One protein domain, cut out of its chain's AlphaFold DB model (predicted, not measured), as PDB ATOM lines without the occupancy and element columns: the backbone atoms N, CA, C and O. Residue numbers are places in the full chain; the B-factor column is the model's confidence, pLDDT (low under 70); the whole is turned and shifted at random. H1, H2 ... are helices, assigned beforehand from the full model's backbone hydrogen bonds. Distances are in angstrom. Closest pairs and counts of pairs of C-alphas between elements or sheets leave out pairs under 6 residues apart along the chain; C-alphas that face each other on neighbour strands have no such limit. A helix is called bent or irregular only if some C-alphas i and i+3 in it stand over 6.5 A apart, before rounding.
ATOM      1  N   LEU A  71      12.553  35.113  -0.207       90.31
ATOM      2  CA  LEU A  71      12.525  36.583  -0.178       90.31
ATOM      3  C   LEU A  71      12.789  37.209  -1.562       90.31
ATOM      4  O   LEU A  71      12.197  38.230  -1.900       90.31
ATOM      5  N   LEU A  72      13.641  36.575  -2.373       92.38
ATOM      6  CA  LEU A  72      13.957  37.001  -3.740       92.38
ATOM      7  C   LEU A  72      12.778  36.819  -4.700       92.38
ATOM      8  O   LEU A  72      12.524  37.684  -5.539       92.38
ATOM      9  N   GLU A  73      12.042  35.717  -4.561       93.75
ATOM     10  CA  GLU A  73      10.834  35.444  -5.341       93.75
ATOM     11  C   GLU A  73       9.713  36.400  -4.947       93.75
ATOM     12  O   GLU A  73       9.043  36.950  -5.820       93.75
ATOM     13  N   ILE A  74       9.552  36.648  -3.643       94.25
ATOM     14  CA  ILE A  74       8.574  37.595  -3.105       94.25
ATOM     15  C   ILE A  74       8.885  39.011  -3.588       94.25
ATOM     16  O   ILE A  74       7.989  39.693  -4.072       94.25
ATOM     17  N   ALA A  75      10.143  39.454  -3.513       93.88
ATOM     18  CA  ALA A  75      10.543  40.781  -3.976       93.88
ATOM     19  C   ALA A  75      10.250  40.973  -5.472       93.88
ATOM     20  O   ALA A  75       9.634  41.968  -5.856       93.88
ATOM     21  N   GLY A  76      10.622  39.998  -6.309       93.56
ATOM     22  CA  GLY A  76      10.314  40.015  -7.742       93.56
ATOM     23  C   GLY A  76       8.813  39.987  -8.033       93.56
ATOM     24  O   GLY A  76       8.323  40.764  -8.852       93.56
ATOM     25  N   GLY A  77       8.073  39.145  -7.313       94.69
ATOM     26  CA  GLY A  77       6.633  38.966  -7.481       94.69
ATOM     27  C   GLY A  77       5.835  40.192  -7.049       94.69
ATOM     28  O   GLY A  77       4.936  40.612  -7.768       94.69
ATOM     29  N   ILE A  78       6.204  40.830  -5.932       94.69
ATOM     30  CA  ILE A  78       5.603  42.095  -5.485       94.69
ATOM     31  C   ILE A  78       5.919  43.214  -6.477       94.69
ATOM     32  O   ILE A  78       5.015  43.962  -6.837       94.69
ATOM     33  N   CYS A  79       7.156  43.308  -6.981       94.62
ATOM     34  CA  CYS A  79       7.478  44.279  -8.030       94.62
ATOM     35  C   CYS A  79       6.621  44.050  -9.286       94.62
ATOM     36  O   CYS A  79       6.144  45.017  -9.875       94.62
ATOM     37  N   GLY A  80       6.382  42.789  -9.668       93.44
ATOM     38  CA  GLY A  80       5.519  42.426 -10.795       93.44
ATOM     39  C   GLY A  80       4.054  42.780 -10.553       93.44
ATOM     40  O   GLY A  80       3.424  43.399 -11.406       93.44
ATOM     41  N   ALA A  81       3.532  42.461  -9.369       93.44
ATOM     42  CA  ALA A  81       2.157  42.754  -8.966       93.44
ATOM     43  C   ALA A  81       1.886  44.262  -8.863       93.44
ATOM     44  O   ALA A  81       0.842  44.735  -9.299       93.44
ATOM     45  N   MET A  82       2.846  45.024  -8.334       92.88
ATOM     46  CA  MET A  82       2.790  46.487  -8.274       92.88
ATOM     47  C   MET A  82       3.184  47.151  -9.596       92.88
ATOM     48  O   MET A  82       3.232  48.378  -9.669       92.88
ATOM     49  N   THR A  83       3.493  46.374 -10.639       93.06
ATOM     50  CA  THR A  83       3.935  46.873 -11.953       93.06
ATOM     51  C   THR A  83       5.122  47.847 -11.869       93.06
ATOM     52  O   THR A  83       5.268  48.755 -12.681       93.06
ATOM     53  N   SER A  84       5.985  47.666 -10.864       91.44
ATOM     54  CA  SER A  84       7.093  48.565 -10.542       91.44
ATOM     55  C   SER A  84       8.421  48.023 -11.071       91.44
ATOM     56  O   SER A  84       9.210  47.390 -10.361       91.44
ATOM     57  N   THR A  85       8.696  48.316 -12.340       91.44
ATOM     58  CA  THR A  85       9.998  48.108 -12.996       91.44
ATOM     59  C   THR A  85      11.186  48.746 -12.262       91.44
ATOM     60  O   THR A  85      12.209  48.069 -12.136       91.44
ATOM     61  N   PRO A  86      11.115  49.993 -11.742       90.88
ATOM     62  CA  PRO A  86      12.228  50.564 -10.981       90.88
ATOM     63  C   PRO A  86      12.492  49.818  -9.665       90.88
ATOM     64  O   PRO A  86      13.649  49.685  -9.269       90.88
ATOM     65  N   GLY A  87      11.452  49.268  -9.024       91.31
ATOM     66  CA  GLY A  87      11.601  48.412  -7.843       91.31
ATOM     67  C   GLY A  87      12.390  47.137  -8.148       91.31
ATOM     68  O   GLY A  87      13.331  46.805  -7.426       91.31
ATOM     69  N   LEU A  88      12.089  46.473  -9.270       93.62
ATOM     70  CA  LEU A  88      12.862  45.314  -9.722       93.62
ATOM     71  C   LEU A  88      14.317  45.689 -10.039       93.62
ATOM     72  O   LEU A  88      15.235  44.953  -9.673       93.62
ATOM     73  N   GLY A  89      14.534  46.831 -10.699       90.69
ATOM     74  CA  GLY A  89      15.870  47.361 -10.985       90.69
ATOM     75  C   GLY A  89      16.703  47.555  -9.715       90.69
ATOM     76  O   GLY A  89      17.849  47.120  -9.664       90.69
ATOM     77  N   ALA A  90      16.102  48.116  -8.664       90.56
ATOM     78  CA  ALA A  90      16.757  48.300  -7.369       90.56
ATOM     79  C   ALA A  90      17.075  46.974  -6.651       90.56
ATOM     80  O   ALA A  90      18.115  46.848  -6.014       90.56
ATOM     81  N   VAL A  91      16.207  45.962  -6.752       92.06
ATOM     82  CA  VAL A  91      16.473  44.636  -6.159       92.06
ATOM     83  C   VAL A  91      17.583  43.907  -6.921       92.06
ATOM     84  O   VAL A  91      18.466  43.297  -6.323       92.06
ATOM     85  N   THR A  92      17.557  43.974  -8.251       90.94
ATOM     86  CA  THR A  92      18.537  43.291  -9.110       90.94
ATOM     87  C   THR A  92      19.900  43.980  -9.162       90.94
ATOM     88  O   THR A  92      20.872  43.334  -9.541       90.94
ATOM     89  N   SER A  93      20.018  45.248  -8.749       87.19
ATOM     90  CA  SER A  93      21.324  45.911  -8.617       87.19
ATOM     91  C   SER A  93      22.106  45.441  -7.389       87.19
ATOM     92  O   SER A  93      23.336  45.426  -7.419       87.19
ATOM     93  N   VAL A  94      21.411  45.013  -6.327       87.19
ATOM     94  CA  VAL A  94      22.032  44.585  -5.060       87.19
ATOM     95  C   VAL A  94      22.104  43.068  -4.883       87.19
ATOM     96  O   VAL A  94      22.844  42.591  -4.025       87.19
ATOM     97  N   VAL A  95      21.364  42.296  -5.687       88.12
ATOM     98  CA  VAL A  95      21.376  40.827  -5.643       88.12
ATOM     99  C   VAL A  95      21.930  40.245  -6.934       88.12
ATOM    100  O   VAL A  95      21.447  40.527  -8.025       88.12
ATOM    101  N   ASP A  96      22.875  39.318  -6.796       85.06
ATOM    102  CA  ASP A  96      23.474  38.582  -7.909       85.06
ATOM    103  C   ASP A  96      22.669  37.314  -8.264       85.06
ATOM    104  O   ASP A  96      23.171  36.192  -8.237       85.06
ATOM    105  N   SER A  97      21.367  37.476  -8.520       88.56
ATOM    106  CA  SER A  97      20.449  36.369  -8.809       88.56
ATOM    107  C   SER A  97      19.406  36.761  -9.848       88.56
ATOM    108  O   SER A  97      18.871  37.868  -9.827       88.56
ATOM    109  N   SER A  98      19.068  35.828 -10.739       89.69
ATOM    110  CA  SER A  98      17.994  36.002 -11.724       89.69
ATOM    111  C   SER A  98      16.600  35.726 -11.156       89.69
ATOM    112  O   SER A  98      15.611  36.034 -11.816       89.69
ATOM    113  N   VAL A  99      16.506  35.171  -9.941       94.00
ATOM    114  CA  VAL A  99      15.237  34.767  -9.311       94.00
ATOM    115  C   VAL A  99      14.213  35.914  -9.239       94.00
ATOM    116  O   VAL A  99      13.078  35.700  -9.675       94.00
ATOM    117  N   PRO A 100      14.565  37.145  -8.801       92.94
ATOM    118  CA  PRO A 100      13.610  38.254  -8.780       92.94
ATOM    119  C   PRO A 100      13.086  38.614 -10.176       92.94
ATOM    120  O   PRO A 100      11.899  38.884 -10.342       92.94
ATOM    121  N   ALA A 101      13.950  38.579 -11.195       93.62
ATOM    122  CA  ALA A 101      13.569  38.895 -12.570       93.62
ATOM    123  C   ALA A 101      12.632  37.833 -13.162       93.62
ATOM    124  O   ALA A 101      11.667  38.172 -13.848       93.62
ATOM    125  N   THR A 102      12.876  36.555 -12.864       94.56
ATOM    126  CA  THR A 102      11.996  35.458 -13.282       94.56
ATOM    127  C   THR A 102      10.625  35.557 -12.616       94.56
ATOM    128  O   THR A 102       9.617  35.458 -13.308       94.56
ATOM    129  N   SER A 103      10.575  35.816 -11.304       94.12
ATOM    130  CA  SER A 103       9.312  36.003 -10.573       94.12
ATOM    131  C   SER A 103       8.524  37.222 -11.075       94.12
ATOM    132  O   SER A 103       7.316  37.156 -11.288       94.12
ATOM    133  N   TYR A 104       9.209  38.330 -11.372       95.31
ATOM    134  CA  TYR A 104       8.571  39.492 -11.991       95.31
ATOM    135  C   TYR A 104       7.934  39.143 -13.342       95.31
ATOM    136  O   TYR A 104       6.790  39.513 -13.602       95.31
ATOM    137  N   ALA A 105       8.659  38.416 -14.198       95.19
ATOM    138  CA  ALA A 105       8.206  38.084 -15.546       95.19
ATOM    139  C   ALA A 105       6.949  37.200 -15.568       95.19
ATOM    140  O   ALA A 105       6.177  37.278 -16.522       95.19
ATOM    141  N   THR A 106       6.721  36.383 -14.536       93.44
ATOM    142  CA  THR A 106       5.518  35.543 -14.437       93.44
ATOM    143  C   THR A 106       4.316  36.316 -13.900       93.44
ATOM    144  O   THR A 106       3.205  36.139 -14.399       93.44
ATOM    145  N   VAL A 107       4.521  37.198 -12.918       93.88
ATOM    146  CA  VAL A 107       3.427  37.924 -12.250       93.88
ATOM    147  C   VAL A 107       2.987  39.162 -13.036       93.88
ATOM    148  O   VAL A 107       1.792  39.454 -13.105       93.88
ATOM    149  N   TYR A 108       3.923  39.876 -13.665       94.75
ATOM    150  CA  TYR A 108       3.654  41.149 -14.340       94.75
ATOM    151  C   TYR A 108       2.568  41.074 -15.434       94.75
ATOM    152  O   TYR A 108       1.664  41.913 -15.412       94.75
ATOM    153  N   PRO A 109       2.559  40.083 -16.354       94.94
ATOM    154  CA  PRO A 109       1.510  39.985 -17.372       94.94
ATOM    155  C   PRO A 109       0.123  39.753 -16.770       94.94
ATOM    156  O   PRO A 109      -0.857  40.338 -17.225       94.94
ATOM    157  N   VAL A 110       0.041  38.926 -15.722       94.31
ATOM    158  CA  VAL A 110      -1.219  38.640 -15.027       94.31
ATOM    159  C   VAL A 110      -1.750  39.905 -14.358       94.31
ATOM    160  O   VAL A 110      -2.925  40.230 -14.518       94.31
ATOM    161  N   ALA A 111      -0.883  40.655 -13.671       93.38
ATOM    162  CA  ALA A 111      -1.246  41.928 -13.054       93.38
ATOM    163  C   ALA A 111      -1.774  42.931 -14.093       93.38
ATOM    164  O   ALA A 111      -2.830  43.529 -13.889       93.38
ATOM    165  N   LEU A 112      -1.099  43.050 -15.241       94.62
ATOM    166  CA  LEU A 112      -1.526  43.916 -16.340       94.62
ATOM    167  C   LEU A 112      -2.903  43.540 -16.890       94.62
ATOM    168  O   LEU A 112      -3.746  44.418 -17.072       94.62
ATOM    169  N   VAL A 113      -3.147  42.251 -17.143       95.50
ATOM    170  CA  VAL A 113      -4.446  41.769 -17.639       95.50
ATOM    171  C   VAL A 113      -5.548  42.073 -16.628       95.50
ATOM    172  O   VAL A 113      -6.581  42.625 -17.002       95.50
ATOM    173  N   LEU A 114      -5.320  41.779 -15.345       93.38
ATOM    174  CA  LEU A 114      -6.294  42.051 -14.291       93.38
ATOM    175  C   LEU A 114      -6.593  43.545 -14.166       93.38
ATOM    176  O   LEU A 114      -7.761  43.917 -14.175       93.38
ATOM    177  N   VAL A 115      -5.580  44.411 -14.112       91.62
ATOM    178  CA  VAL A 115      -5.787  45.868 -14.030       91.62
ATOM    179  C   VAL A 115      -6.528  46.383 -15.262       91.62
ATOM    180  O   VAL A 115      -7.483  47.146 -15.123       91.62
ATOM    181  N   THR A 116      -6.150  45.933 -16.459       94.12
ATOM    182  CA  THR A 116      -6.781  46.369 -17.716       94.12
ATOM    183  C   THR A 116      -8.258  45.976 -17.784       94.12
ATOM    184  O   THR A 116      -9.069  46.750 -18.283       94.12
ATOM    185  N   LEU A 117      -8.628  44.801 -17.262       95.00
ATOM    186  CA  LEU A 117     -10.015  44.326 -17.250       95.00
ATOM    187  C   LEU A 117     -10.835  44.904 -16.089       95.00
ATOM    188  O   LEU A 117     -11.988  45.276 -16.279       95.00
ATOM    189  N   LEU A 118     -10.258  44.987 -14.889       93.06
ATOM    190  CA  LEU A 118     -10.974  45.409 -13.683       93.06
ATOM    191  C   LEU A 118     -11.199  46.920 -13.631       93.06
ATOM    192  O   LEU A 118     -12.241  47.348 -13.144       93.06
ATOM    193  N   THR A 119     -10.266  47.727 -14.146       92.88
ATOM    194  CA  THR A 119     -10.388  49.196 -14.140       92.88
ATOM    195  C   THR A 119     -11.689  49.686 -14.795       92.88
ATOM    196  O   THR A 119     -12.436  50.401 -14.128       92.88
ATOM    197  N   PRO A 120     -12.038  49.303 -16.042       93.25
ATOM    198  CA  PRO A 120     -13.290  49.750 -16.656       93.25
ATOM    199  C   PRO A 120     -14.538  49.204 -15.947       93.25
ATOM    200  O   PRO A 120     -15.529  49.921 -15.841       93.25
ATOM    201  N   ILE A 121     -14.493  47.975 -15.415       93.75
ATOM    202  CA  ILE A 121     -15.608  47.392 -14.644       93.75
ATOM    203  C   ILE A 121     -15.863  48.212 -13.376       93.75
ATOM    204  O   ILE A 121     -17.006  48.531 -13.058       93.75
ATOM    205  N   LEU A 122     -14.795  48.578 -12.667       92.62
ATOM    206  CA  LEU A 122     -14.879  49.358 -11.439       92.62
ATOM    207  C   LEU A 122     -15.399  50.775 -11.709       92.62
ATOM    208  O   LEU A 122     -16.247  51.255 -10.965       92.62
ATOM    209  N   ILE A 123     -14.957  51.408 -12.801       93.69
ATOM    210  CA  ILE A 123     -15.488  52.708 -13.237       93.69
ATOM    211  C   ILE A 123     -16.986  52.597 -13.544       93.69
ATOM    212  O   ILE A 123     -17.757  53.408 -13.045       93.69
ATOM    213  N   SER A 124     -17.407  51.571 -14.289       93.38
ATOM    214  CA  SER A 124     -18.818  51.356 -14.637       93.38
ATOM    215  C   SER A 124     -19.722  51.064 -13.437       93.38
ATOM    216  O   SER A 124     -20.931  51.223 -13.554       93.38
ATOM    217  N   LEU A 125     -19.175  50.574 -12.322       92.94
ATOM    218  CA  LEU A 125     -19.938  50.314 -11.098       92.94
ATOM    219  C   LEU A 125     -20.140  51.587 -10.261       92.94
ATOM    220  O   LEU A 125     -21.078  51.661  -9.471       92.94
ATOM    221  N   ILE A 126     -19.228  52.553 -10.397       92.19
ATOM    222  CA  ILE A 126     -19.230  53.814  -9.645       92.19
ATOM    223  C   ILE A 126     -19.952  54.931 -10.421       92.19
ATOM    224  O   ILE A 126     -20.461  55.854  -9.784       92.19
ATOM    225  N   SER A 127     -19.992  54.860 -11.761       71.62
ATOM    226  CA  SER A 127     -20.738  55.779 -12.639       71.62
ATOM    227  C   SER A 127     -22.228  55.463 -12.692       71.62
ATOM    228  O   SER A 127     -23.027  56.419 -12.614       71.62
TER     229      SER A 127
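AT A GLANCE: This is residues 71 to 127 of the 127 residues of the protein "Asp-Al_Ex domain-containing protein" of Planctomycetaceae bacterium (UniProt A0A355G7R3). H1, H2 and the arm H3a pack into a small three-part head, and the long arm H3b runs out from it, residues 116 to 127 sticking out free. The printed part has 57 residues with three named helices, H1, H2, H3 in order: all helix. It is loose, with a radius of gyration of the C-alphas of 13.7 A and spans of 47 by 16 by 14 A.

HOW THE PARTS SIT: H1, residues 71 to 81, and H2, residues 85 to 94, form a hairpin; their closest C-alphas, Cys 79 and Leu 88, are 5.7 A apart. H3, residues 99 to 126, assigned as one helix by its hydrogen bonds, is bent, C-alphas 106 and 109 being 6.7 A apart; its arms H3a, 99 to 106, and H3b, 109 to 126, stand at a steep tilt of 50 degrees. H3a touches H1, the closest C-alphas, Gly 76 and Pro 100, 3.9 A apart. O i to N i+4 pairs are within hydrogen-bond range throughout H1 and H3a, 5 of 6 in H2 and 12 of 14 in H3b.

IN THESE COORDINATES: H1 begins at C-alpha 71 (12.525, 36.583, -0.178); H3b, 26.1 A long, ends at C-alpha 126 (-19.230, 53.814, -9.645).

THE WHOLE: The printed part has no cut, both links are tight, and no printed residue is under 70 in pLDDT.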